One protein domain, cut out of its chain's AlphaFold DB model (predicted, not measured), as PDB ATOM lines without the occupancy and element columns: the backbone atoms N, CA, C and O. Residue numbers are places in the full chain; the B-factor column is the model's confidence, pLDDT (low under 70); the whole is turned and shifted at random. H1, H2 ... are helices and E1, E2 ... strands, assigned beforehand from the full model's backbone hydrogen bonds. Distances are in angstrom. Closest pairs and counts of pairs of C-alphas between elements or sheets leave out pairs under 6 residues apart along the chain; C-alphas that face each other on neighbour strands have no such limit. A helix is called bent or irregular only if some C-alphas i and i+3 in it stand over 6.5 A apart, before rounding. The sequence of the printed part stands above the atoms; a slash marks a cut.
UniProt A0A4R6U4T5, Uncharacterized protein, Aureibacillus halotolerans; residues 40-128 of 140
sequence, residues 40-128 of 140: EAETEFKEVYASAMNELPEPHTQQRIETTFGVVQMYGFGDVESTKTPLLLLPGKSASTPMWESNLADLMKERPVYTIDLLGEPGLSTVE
ATOM      1  N   GLU A  40     125.328 121.023 133.497       97.44
ATOM      2  CA  GLU A  40     124.880 122.415 133.379       97.44
ATOM      3  C   GLU A  40     124.846 123.104 134.747       97.44
ATOM      4  O   GLU A  40     125.340 124.221 134.875       97.44
ATOM      5  N   ALA A  41     124.333 122.424 135.779       95.88
ATOM      6  CA  ALA A  41     124.303 122.957 137.142       95.88
ATOM      7  C   ALA A  41     125.717 123.120 137.729       95.88
ATOM      8  O   ALA A  41     125.985 124.078 138.454       95.88
ATOM      9  N   GLU A  42     126.634 122.201 137.415       95.25
ATOM     10  CA  GLU A  42     128.049 122.334 137.777       95.25
ATOM     11  C   GLU A  42     128.700 123.542 137.094       95.25
ATOM     12  O   GLU A  42     129.459 124.280 137.725       95.25
ATOM     13  N   THR A  43     128.399 123.750 135.814       97.62
ATOM     14  CA  THR A  43     128.920 124.877 135.033       97.62
ATOM     15  C   THR A  43     128.404 126.203 135.583       97.62
ATOM     16  O   THR A  43     129.210 127.074 135.904       97.62
ATOM     17  N   GLU A  44     127.090 126.322 135.793       97.75
ATOM     18  CA  GLU A  44     126.457 127.505 136.389       97.75
ATOM     19  C   GLU A  44     127.062 127.826 137.763       97.75
ATOM     20  O   GLU A  44     127.445 128.965 138.036       97.75
ATOM     21  N   PHE A  45     127.231 126.812 138.618       96.50
ATOM     22  CA  PHE A  45     127.858 126.997 139.924       96.50
ATOM     23  C   PHE A  45     129.293 127.521 139.805       96.50
ATOM     24  O   PHE A  45     129.664 128.452 140.520       96.50
ATOM     25  N   LYS A  46     130.107 126.953 138.909       97.31
ATOM     26  CA  LYS A  46     131.500 127.380 138.703       97.31
ATOM     27  C   LYS A  46     131.602 128.807 138.174       97.31
ATOM     28  O   LYS A  46     132.519 129.520 138.575       97.31
ATOM     29  N   GLU A  47     130.684 129.234 137.314       98.31
ATOM     30  CA  GLU A  47     130.631 130.610 136.808       98.31
ATOM     31  C   GLU A  47     130.315 131.606 137.926       98.31
ATOM     32  O   GLU A  47     131.039 132.590 138.105       98.31
ATOM     33  N   VAL A  48     129.292 131.322 138.738       98.06
ATOM     34  CA  VAL A  48     128.938 132.157 139.898       98.06
ATOM     35  C   VAL A  48     130.070 132.165 140.926       98.06
ATOM     36  O   VAL A  48     130.428 133.223 141.440       98.06
ATOM     37  N   TYR A  49     130.680 131.008 141.186       98.19
ATOM     38  CA  TYR A  49     131.833 130.888 142.076       98.19
ATOM     39  C   TYR A  49     133.005 131.747 141.589       98.19
ATOM     40  O   TYR A  49     133.589 132.489 142.373       98.19
ATOM     41  N   ALA A  50     133.342 131.684 140.297       98.12
ATOM     42  CA  ALA A  50     134.407 132.494 139.711       98.12
ATOM     43  C   ALA A  50     134.096 133.995 139.799       98.12
ATOM     44  O   ALA A  50     134.981 134.777 140.139       98.12
ATOM     45  N   SER A  51     132.843 134.395 139.559       98.25
ATOM     46  CA  SER A  51     132.412 135.783 139.752       98.25
ATOM     47  C   SER A  51     132.605 136.241 141.196       98.25
ATOM     48  O   SER A  51     133.130 137.326 141.410       98.25
ATOM     49  N   ALA A  52     132.227 135.417 142.175       97.88
ATOM     50  CA  ALA A  52     132.385 135.746 143.588       97.88
ATOM     51  C   ALA A  52     133.865 135.796 144.005       97.88
ATOM     52  O   ALA A  52     134.270 136.676 144.752       97.88
ATOM     53  N   MET A  53     134.709 134.906 143.474       98.12
ATOM     54  CA  MET A  53     136.158 134.955 143.705       98.12
ATOM     55  C   MET A  53     136.807 136.243 143.183       98.12
ATOM     56  O   MET A  53     137.795 136.679 143.763       98.12
ATOM     57  N   ASN A  54     136.263 136.871 142.134       97.62
ATOM     58  CA  ASN A  54     136.767 138.157 141.634       97.62
ATOM     59  C   ASN A  54     136.506 139.328 142.599       97.62
ATOM     60  O   ASN A  54     137.082 140.398 142.417       97.62
ATOM     61  N   GLU A  55     135.646 139.148 143.604       97.25
ATOM     62  CA  GLU A  55     135.416 140.133 144.668       97.25
ATOM     63  C   GLU A  55     136.470 140.031 145.785       97.25
ATOM     64  O   GLU A  55     136.594 140.932 146.615       97.25
ATOM     65  N   LEU A  56     137.266 138.957 145.802       97.56
ATOM     66  CA  LEU A  56     138.334 138.750 146.775       97.56
ATOM     67  C   LEU A  56     139.659 139.344 146.260       97.56
ATOM     68  O   LEU A  56     139.876 139.451 145.051       97.56
ATOM     69  N   PRO A  57     140.603 139.681 147.161       96.12
ATOM     70  CA  PRO A  57     141.997 139.879 146.779       96.12
ATOM     71  C   PRO A  57     142.529 138.679 145.989       96.12
ATOM     72  O   PRO A  57     142.177 137.539 146.288       96.12
ATOM     73  N   GLU A  58     143.414 138.918 145.021       95.31
ATOM     74  CA  GLU A  58     143.972 137.838 144.206       95.31
ATOM     75  C   GLU A  58     144.753 136.837 145.086       95.31
ATOM     76  O   GLU A  58     145.642 137.242 145.847       95.31
ATOM     77  N   PRO A  59     144.429 135.532 145.029       97.38
ATOM     78  CA  PRO A  59     145.166 134.524 145.772       97.38
ATOM     79  C   PRO A  59     146.578 134.365 145.196       97.38
ATOM     80  O   PRO A  59     146.754 134.177 143.996       97.38
ATOM     81  N   HIS A  60     147.597 134.349 146.058       96.00
ATOM     82  CA  HIS A  60     148.979 134.064 145.638       96.00
ATOM     83  C   HIS A  60     149.199 132.584 145.316       96.00
ATOM     84  O   HIS A  60     150.148 132.220 144.621       96.00
ATOM     85  N   THR A  61     148.320 131.713 145.810       96.00
ATOM     86  CA  THR A  61     148.341 130.293 145.482       96.00
ATOM     87  C   THR A  61     146.932 129.727 145.424       96.00
ATOM     88  O   THR A  61     146.070 130.054 146.240       96.00
ATOM     89  N   GLN A  62     146.722 128.830 144.468       97.81
ATOM     90  CA  GLN A  62     145.525 128.019 144.331       97.81
ATOM     91  C   GLN A  62     145.974 126.572 144.145       97.81
ATOM     92  O   GLN A  62     146.737 126.269 143.227       97.81
ATOM     93  N   GLN A  63     145.527 125.674 145.019       97.94
ATOM     94  CA  GLN A  63     145.981 124.283 145.022       97.94
ATOM     95  C   GLN A  63     144.816 123.319 145.191       97.94
ATOM     96  O   GLN A  63     143.840 123.610 145.878       97.94
ATOM     97  N   ARG A  64     144.949 122.147 144.574       98.06
ATOM     98  CA  ARG A  64     144.074 120.997 144.790       98.06
ATOM     99  C   ARG A  64     144.866 119.959 145.571       98.06
ATOM    100  O   ARG A  64     145.856 119.440 145.066       98.06
ATOM    101  N   ILE A  65     144.465 119.712 146.811       98.00
ATOM    102  CA  ILE A  65     145.178 118.841 147.745       98.00
ATOM    103  C   ILE A  65     144.472 117.493 147.791       98.00
ATOM    104  O   ILE A  65     143.299 117.412 148.157       98.00
ATOM    105  N   GLU A  66     145.190 116.431 147.436       97.94
ATOM    106  CA  GLU A  66     144.689 115.067 147.566       97.94
ATOM    107  C   GLU A  66     144.607 114.650 149.038       97.94
ATOM    108  O   GLU A  66     145.523 114.867 149.836       97.94
ATOM    109  N   THR A  67     143.499 114.016 149.401       96.44
ATOM    110  CA  THR A  67     143.278 113.435 150.723       96.44
ATOM    111  C   THR A  67     142.709 112.029 150.574       96.44
ATOM    112  O   THR A  67     142.277 111.614 149.504       96.44
ATOM    113  N   THR A  68     142.620 111.289 151.679       95.31
ATOM    114  CA  THR A  68     141.987 109.958 151.669       95.31
ATOM    115  C   THR A  68     140.469 109.982 151.435       95.31
ATOM    116  O   THR A  68     139.877 108.918 151.244       95.31
ATOM    117  N   PHE A  69     139.838 111.162 151.461       93.94
ATOM    118  CA  PHE A  69     138.391 111.347 151.291       93.94
ATOM    119  C   PHE A  69     138.006 112.029 149.968       93.94
ATOM    120  O   PHE A  69     136.822 112.085 149.628       93.94
ATOM    121  N   GLY A  70     138.991 112.518 149.216       95.06
ATOM    122  CA  GLY A  70     138.809 113.260 147.973       95.06
ATOM    123  C   GLY A  70     139.777 114.436 147.863       95.06
ATOM    124  O   GLY A  70     140.784 114.493 148.574       95.06
ATOM    125  N   VAL A  71     139.461 115.390 146.994       97.62
ATOM    126  CA  VAL A  71     140.341 116.514 146.652       97.62
ATOM    127  C   VAL A  71     139.817 117.806 147.266       97.62
ATOM    128  O   VAL A  71     138.678 118.197 147.013       97.62
ATOM    129  N   VAL A  72     140.654 118.486 148.046       97.75
ATOM    130  CA  VAL A  72     140.328 119.768 148.685       97.75
ATOM    131  C   VAL A  72     140.848 120.923 147.836       97.75
ATOM    132  O   VAL A  72     142.038 120.975 147.525       97.75
ATOM    133  N   GLN A  73     139.979 121.869 147.486       98.31
ATOM    134  CA  GLN A  73     140.381 123.148 146.909       98.31
ATOM    135  C   GLN A  73     140.862 124.087 148.023       98.31
ATOM    136  O   GLN A  73     140.133 124.338 148.982       98.31
ATOM    137  N   MET A  74     142.078 124.612 147.878       98.50
ATOM    138  CA  MET A  74     142.694 125.577 148.788       98.50
ATOM    139  C   MET A  74     143.092 126.850 148.037       98.50
ATOM    140  O   MET A  74     143.555 126.778 146.894       98.50
ATOM    141  N   TYR A  75     142.976 127.991 148.711       98.62
ATOM    142  CA  TYR A  75     143.523 129.276 148.279       98.62
ATOM    143  C   TYR A  75     144.405 129.862 149.378       98.62
ATOM    144  O   TYR A  75     144.115 129.678 150.559       98.62
ATOM    145  N   GLY A  76     145.476 130.555 149.001       98.00
ATOM    146  CA  GLY A  76     146.311 131.320 149.922       98.00
ATOM    147  C   GLY A  76     146.331 132.800 149.561       98.00
ATOM    148  O   GLY A  76     146.413 133.163 148.391       98.00
ATOM    149  N   PHE A  77     146.281 133.640 150.588       98.06
ATOM    150  CA  PHE A  77     146.255 135.097 150.520       98.06
ATOM    151  C   PHE A  77     147.263 135.694 151.512       98.06
ATOM    152  O   PHE A  77     147.676 135.040 152.478       98.06
ATOM    153  N   GLY A  78     147.635 136.956 151.297       95.06
ATOM    154  CA  GLY A  78     148.597 137.667 152.146       95.06
ATOM    155  C   GLY A  78     150.039 137.576 151.658       95.06
ATOM    156  O   GLY A  78     150.312 137.165 150.533       95.06
ATOM    157  N   ASP A  79     150.957 138.007 152.516       92.94
ATOM    158  CA  ASP A  79     152.392 138.026 152.233       92.94
ATOM    159  C   ASP A  79     153.004 136.618 152.332       92.94
ATOM    160  O   ASP A  79     152.990 136.000 153.401       92.94
ATOM    161  N   VAL A  80     153.553 136.128 151.219       87.12
ATOM    162  CA  VAL A  80     154.195 134.807 151.109       87.12
ATOM    163  C   VAL A  80     155.511 134.710 151.881       87.12
ATOM    164  O   VAL A  80     155.893 133.612 152.282       87.12
ATOM    165  N   GLU A  81     156.174 135.838 152.141       91.81
ATOM    166  CA  GLU A  81     157.451 135.896 152.866       91.81
ATOM    167  C   GLU A  81     157.257 136.042 154.383       91.81
ATOM    168  O   GLU A  81     158.219 136.074 155.160       91.81
ATOM    169  N   SER A  82     156.006 136.135 154.842       92.94
ATOM    170  CA  SER A  82     155.708 136.292 156.258       92.94
ATOM    171  C   SER A  82     156.134 135.062 157.058       92.94
ATOM    172  O   SER A  82     155.725 133.934 156.792       92.94
ATOM    173  N   THR A  83     156.886 135.289 158.132       94.38
ATOM    174  CA  THR A  83     157.278 134.238 159.088       94.38
ATOM    175  C   THR A  83     156.229 133.991 160.174       94.38
ATOM    176  O   THR A  83     156.398 133.114 161.027       94.38
ATOM    177  N   LYS A  84     155.134 134.764 160.182       96.38
ATOM    178  CA  LYS A  84     154.026 134.565 161.120       96.38
ATOM    179  C   LYS A  84     153.307 133.258 160.779       96.38
ATOM    180  O   LYS A  84     153.098 132.944 159.614       96.38
ATOM    181  N   THR A  85     152.866 132.514 161.798       96.56
ATOM    182  CA  THR A  85     152.037 131.315 161.576       96.56
ATOM    183  C   THR A  85     150.814 131.682 160.718       96.56
ATOM    184  O   THR A  85     150.228 132.736 160.949       96.56
ATOM    185  N   PRO A  86     150.391 130.862 159.751       96.88
ATOM    186  CA  PRO A  86     149.213 131.169 158.947       96.88
ATOM    187  C   PRO A  86     147.898 130.990 159.725       96.88
ATOM    188  O   PRO A  86     147.859 130.349 160.780       96.88
ATOM    189  N   LEU A  87     146.812 131.556 159.198       97.50
ATOM    190  CA  LEU A  87     145.434 131.179 159.529       97.50
ATOM    191  C   LEU A  87     144.929 130.173 158.502       97.50
ATOM    192  O   LEU A  87     145.133 130.372 157.310       97.50
ATOM    193  N   LEU A  88     144.233 129.137 158.963       97.69
ATOM    194  CA  LEU A  88     143.429 128.267 158.109       97.69
ATOM    195  C   LEU A  88     141.958 128.536 158.418       97.69
ATOM    196  O   LEU A  88     141.503 128.274 159.532       97.69
ATOM    197  N   LEU A  89     141.232 129.085 157.451       97.94
ATOM    198  CA  LEU A  89     139.826 129.430 157.596       97.94
ATOM    199  C   LEU A  89     138.950 128.286 157.096       97.94
ATOM    200  O   LEU A  89     139.082 127.828 155.959       97.94
ATOM    201  N   LEU A  90     138.037 127.852 157.964       97.56
ATOM    202  CA  LEU A  90     137.030 126.843 157.665       97.56
ATOM    203  C   LEU A  90     135.680 127.552 157.512       97.56
ATOM    204  O   LEU A  90     135.228 128.164 158.486       97.56
ATOM    205  N   PRO A  91     135.057 127.527 156.322       96.31
ATOM    206  CA  PRO A  91     133.777 128.183 156.118       96.31
ATOM    207  C   PRO A  91     132.671 127.514 156.941       96.31
ATOM    208  O   PRO A  91     132.784 126.371 157.393       96.31
ATOM    209  N   GLY A  92     131.583 128.256 157.143       93.06
ATOM    210  CA  GLY A  92     130.369 127.713 157.741       93.06
ATOM    211  C   GLY A  92     129.672 126.699 156.829       93.06
ATOM    212  O   GLY A  92     130.069 126.460 155.690       93.06
ATOM    213  N   LYS A  93     128.577 126.124 157.333       92.56
ATOM    214  CA  LYS A  93     127.724 125.225 156.551       92.56
ATOM    215  C   LYS A  93     127.189 125.931 155.301       92.56
ATOM    216  O   LYS A  93     126.736 127.071 155.387       92.56
ATOM    217  N   SER A  94     127.155 125.212 154.184       91.69
ATOM    218  CA  SER A  94     126.645 125.683 152.895       91.69
ATOM    219  C   SER A  94     127.404 126.887 152.324       91.69
ATOM    220  O   SER A  94     126.829 127.673 151.576       91.69
ATOM    221  N   ALA A  95     128.688 127.020 152.667       94.62
ATOM    222  CA  ALA A  95     129.560 128.091 152.204       94.62
ATOM    223  C   ALA A  95     130.931 127.559 151.749       94.62
ATOM    224  O   ALA A  95     131.358 126.467 152.122       94.62
ATOM    225  N   SER A  96     131.622 128.376 150.958       96.75
ATOM    226  CA  SER A  96     132.961 128.134 150.410       96.75
ATOM    227  C   SER A  96     133.812 129.399 150.517       96.75
ATOM    228  O   SER A  96     133.352 130.413 151.045       96.75
ATOM    229  N   THR A  97     135.051 129.350 150.028       98.00
ATOM    230  CA  THR A  97     136.035 130.442 150.094       98.00
ATOM    231  C   THR A  97     135.477 131.856 149.838       98.00
ATOM    232  O   THR A  97     135.815 132.735 150.637       98.00
ATOM    233  N   PRO A  98     134.607 132.115 148.836       97.62
ATOM    234  CA  PRO A  98     134.096 133.464 148.577       97.62
ATOM    235  C   PRO A  98     133.375 134.131 149.758       97.62
ATOM    236  O   PRO A  98     133.322 135.354 149.824       97.62
ATOM    237  N   MET A  99     132.870 133.366 150.738       97.25
ATOM    238  CA  MET A  99     132.202 133.941 151.917       97.25
ATOM    239  C   MET A  99     133.094 134.890 152.730       97.25
ATOM    240  O   MET A  99     132.592 135.677 153.530       97.25
ATOM    241  N   TRP A 100     134.415 134.774 152.575       97.62
ATOM    242  CA  TRP A 100     135.393 135.534 153.343       97.62
ATOM    243  C   TRP A 100     135.647 136.943 152.808       97.62
ATOM    244  O   TRP A 100     136.431 137.651 153.435       97.62
ATOM    245  N   GLU A 101     135.000 137.368 151.717       97.44
ATOM    246  CA  GLU A 101     135.130 138.709 151.114       97.44
ATOM    247  C   GLU A 101     135.210 139.822 152.178       97.44
ATOM    248  O   GLU A 101     136.225 140.514 152.283       97.44
ATOM    249  N   SER A 102     134.230 139.871 153.081       96.19
ATOM    250  CA  SER A 102     134.136 140.893 154.132       96.19
ATOM    251  C   SER A 102     135.213 140.844 155.228       96.19
ATOM    252  O   SER A 102     135.324 141.775 156.026       96.19
ATOM    253  N   ASN A 103     135.993 139.763 155.336       96.50
ATOM    254  CA  ASN A 103     136.967 139.566 156.421       96.50
ATOM    255  C   ASN A 103     138.409 139.455 155.920       96.50
ATOM    256  O   ASN A 103     139.353 139.754 156.654       96.50
ATOM    257  N   LEU A 104     138.595 139.007 154.682       96.94
ATOM    258  CA  LEU A 104     139.880 138.542 154.175       96.94
ATOM    259  C   LEU A 104     140.927 139.659 154.111       96.94
ATOM    260  O   LEU A 104     142.074 139.444 154.506       96.94
ATOM    261  N   ALA A 105     140.525 140.861 153.688       95.75
ATOM    262  CA  ALA A 105     141.419 142.010 153.554       95.75
ATOM    263  C   ALA A 105     142.019 142.478 154.892       95.75
ATOM    264  O   ALA A 105     143.154 142.950 154.928       95.75
ATOM    265  N   ASP A 106     141.287 142.348 155.998       96.25
ATOM    266  CA  ASP A 106     141.806 142.705 157.321       96.25
ATOM    267  C   ASP A 106     142.642 141.575 157.922       96.25
ATOM    268  O   ASP A 106     143.709 141.830 158.482       96.25
ATOM    269  N   LEU A 107     142.233 140.318 157.728       96.75
ATOM    270  CA  LEU A 107     143.000 139.160 158.191       96.75
ATOM    271  C   LEU A 107     144.378 139.067 157.513       96.75
ATOM    272  O   LEU A 107     145.368 138.777 158.190       96.75
ATOM    273  N   MET A 108     144.468 139.366 156.210       96.31
ATOM    274  CA  MET A 108     145.729 139.280 155.458       96.31
ATOM    275  C   MET A 108     146.777 140.318 155.883       96.31
ATOM    276  O   MET A 108     147.966 140.101 155.663       96.31
ATOM    277  N   LYS A 109     146.361 141.440 156.491       95.50
ATOM    278  CA  LYS A 109     147.288 142.457 157.030       95.50
ATOM    279  C   LYS A 109     148.056 141.921 158.233       95.50
ATOM    280  O   LYS A 109     149.189 142.325 158.487       95.50
ATOM    281  N   GLU A 110     147.439 141.009 158.977       95.19
ATOM    282  CA  GLU A 110     148.016 140.473 160.198       95.19
ATOM    283  C   GLU A 110     148.917 139.271 159.932       95.19
ATOM    284  O   GLU A 110     149.965 139.150 160.572       95.19
ATOM    285  N   ARG A 111     148.511 138.347 159.054       96.19
ATOM    286  CA  ARG A 111     149.168 137.039 158.854       96.19
ATOM    287  C   ARG A 111     148.756 136.421 157.510       96.19
ATOM    288  O   ARG A 111     147.698 136.777 156.998       96.19
ATOM    289  N   PRO A 112     149.525 135.458 156.967       97.69
ATOM    290  CA  PRO A 112     149.084 134.676 155.814       97.69
ATOM    291  C   PRO A 112     147.767 133.959 156.110       97.69
ATOM    292  O   PRO A 112     147.571 133.435 157.213       97.69
ATOM    293  N   VAL A 113     146.876 133.912 155.126       98.38
ATOM    294  CA  VAL A 113     145.552 133.296 155.255       98.38
ATOM    295  C   VAL A 113     145.404 132.219 154.198       98.38
ATOM    296  O   VAL A 113     145.602 132.480 153.018       98.38
ATOM    297  N   TYR A 114     145.012 131.023 154.615       98.31
ATOM    298  CA  TYR A 114     144.599 129.948 153.730       98.31
ATOM    299  C   TYR A 114     143.122 129.660 153.954       98.31
ATOM    300  O   TYR A 114     142.669 129.560 155.095       98.31
ATOM    301  N   THR A 115     142.370 129.509 152.876       98.38
ATOM    302  CA  THR A 115     140.978 129.058 152.907       98.38
ATOM    303  C   THR A 115     140.895 127.694 152.248       98.38
ATOM    304  O   THR A 115     141.679 127.381 151.347       98.38
ATOM    305  N   ILE A 116     139.946 126.878 152.693       98.19
ATOM    306  CA  ILE A 116     139.600 125.636 152.008       98.19
ATOM    307  C   ILE A 116     138.101 125.559 151.783       98.19
ATOM    308  O   ILE A 116     137.309 125.985 152.626       98.19
ATOM    309  N   ASP A 117     137.721 124.936 150.680       97.50
ATOM    310  CA  ASP A 117     136.348 124.502 150.482       97.50
ATOM    311  C   ASP A 117     136.170 123.142 151.163       97.50
ATOM    312  O   ASP A 117     136.946 122.207 150.938       97.50
ATOM    313  N   LEU A 118     135.172 123.013 152.036       95.44
ATOM    314  CA  LEU A 118     134.984 121.789 152.813       95.44
ATOM    315  C   LEU A 118     134.480 120.640 151.932       95.44
ATOM    316  O   LEU A 118     133.612 120.811 151.078       95.44
ATOM    317  N   LEU A 119     134.994 119.433 152.174       93.94
ATOM    318  CA  LEU A 119     134.489 118.218 151.535       93.94
ATOM    319  C   LEU A 119     133.031 117.973 151.940       93.94
ATOM    320  O   LEU A 119     132.724 117.856 153.125       93.94
ATOM    321  N   GLY A 120     132.154 117.830 150.949       89.62
ATOM    322  CA  GLY A 120     130.730 117.551 151.160       89.62
ATOM    323  C   GLY A 120     129.862 118.794 151.360       89.62
ATOM    324  O   GLY A 120     128.645 118.653 151.438       89.62
ATOM    325  N   GLU A 121     130.457 119.985 151.383       92.12
ATOM    326  CA  GLU A 121     129.753 121.269 151.338       92.12
ATOM    327  C   GLU A 121     129.829 121.868 149.916       92.12
ATOM    328  O   GLU A 121     130.647 121.426 149.104       92.12
ATOM    329  N   PRO A 122     128.983 122.856 149.572       91.06
ATOM    330  CA  PRO A 122     129.060 123.561 148.295       91.06
ATOM    331  C   PRO A 122     130.413 124.266 148.125       91.06
ATOM    332  O   PRO A 122     130.777 125.105 148.944       91.06
ATOM    333  N   GLY A 123     131.138 123.955 147.050       94.88
ATOM    334  CA  GLY A 123     132.463 124.500 146.749       94.88
ATOM    335  C   GLY A 123     133.131 123.750 145.596       94.88
ATOM    336  O   GLY A 123     132.482 122.975 144.892       94.88
ATOM    337  N   LEU A 124     134.431 123.964 145.401       96.62
ATOM    338  CA  LEU A 124     135.220 123.317 144.341       96.62
ATOM    339  C   LEU A 124     135.997 122.071 144.807       96.62
ATOM    340  O   LEU A 124     136.760 121.477 144.031       96.62
ATOM    341  N   SER A 125     135.797 121.663 146.061       96.50
ATOM    342  CA  SER A 125     136.279 120.392 146.607       96.50
ATOM    343  C   SER A 125     135.415 119.218 146.141       96.50
ATOM    344  O   SER A 125     134.204 119.339 145.974       96.50
ATOM    345  N   THR A 126     136.028 118.050 145.957       94.62
ATOM    346  CA  THR A 126     135.370 116.851 145.414       94.62
ATOM    347  C   THR A 126     135.471 115.704 146.410       94.62
ATOM    348  O   THR A 126     136.564 115.378 146.863       94.62
ATOM    349  N   VAL A 127     134.340 115.076 146.743       93.69
ATOM    350  CA  VAL A 127     134.296 113.898 147.623       93.69
ATOM    351  C   VAL A 127     134.403 112.632 146.781       93.69
ATOM    352  O   VAL A 127     133.590 112.409 145.893       93.69
ATOM    353  N   GLU A 128     135.367 111.777 147.105       93.50
ATOM    354  CA  GLU A 128     135.600 110.501 146.407       93.50
ATOM    355  C   GLU A 128     135.352 109.296 147.313       93.50
ATOM    356  O   GLU A 128     135.094 108.185 146.848       93.50
TER     357      GLU A 128
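AT A GLANCE: This is residues 40 to 128 of the 140 residues of an uncharacterized protein of Aureibacillus halotolerans (UniProt A0A4R6U4T5). A twisted four-strand sheet has helix H2 packed along one face, making two layers; helix H1 runs off the sheet, its end meeting H2's start. The printed part has 89 residues, in the order H1 E1 E2 E3 H2 E4, class mixed. The mixed sheet runs E1, E2, E4, E3. It is compact, radius of gyration of the C-alphas 13.1 A, spanning 40 by 30 by 21 A.

IN THESE COORDINATES: E1 is residues 61 to 67, E2 70 to 77, 23.2 A long, E4 113 to 116, ending at C-alpha (139.600, 125.636, 152.008), and E3 87 to 89. H2 is 97 to 110, 18.6 A; H1 is 40 to 53, 19.8 A, from C-alpha (124.880, 122.415, 133.379).

HOW THE PARTS SIT: Hairpin E1 and E2 is antiparallel, N 65 and O 72 2.8 A apart. E2 and E4 are antiparallel, N 77 and O 113 at 2.8 A; E4 and E3 are parallel, N 89 and O 114 at 2.8 A. E3, H2, E4 form a strand-helix-strand unit, parallel strands joined through a helix, with a right-handed crossover. H2 lies over E4, height over the sheet 8.0 A. H2 is irregular, C-alphas 99 and 102 being 7.5 A apart; 3 of 10 O i to N i+4 and 7 of 11 O i to N i+3 pairs are within hydrogen-bond range, while H1 has every O i to N i+4 pair. H1 is not on the sheet; its residues 49 to 53 touch H2, closest C-alphas Met 53 and Pro 98, 5.5 A.

THE WHOLE: The farthest C-alphas, Glu 40 and Thr 83, are 43.0 A apart. The printed part has no cut, no link is long, and no printed residue is under 70 in pLDDT.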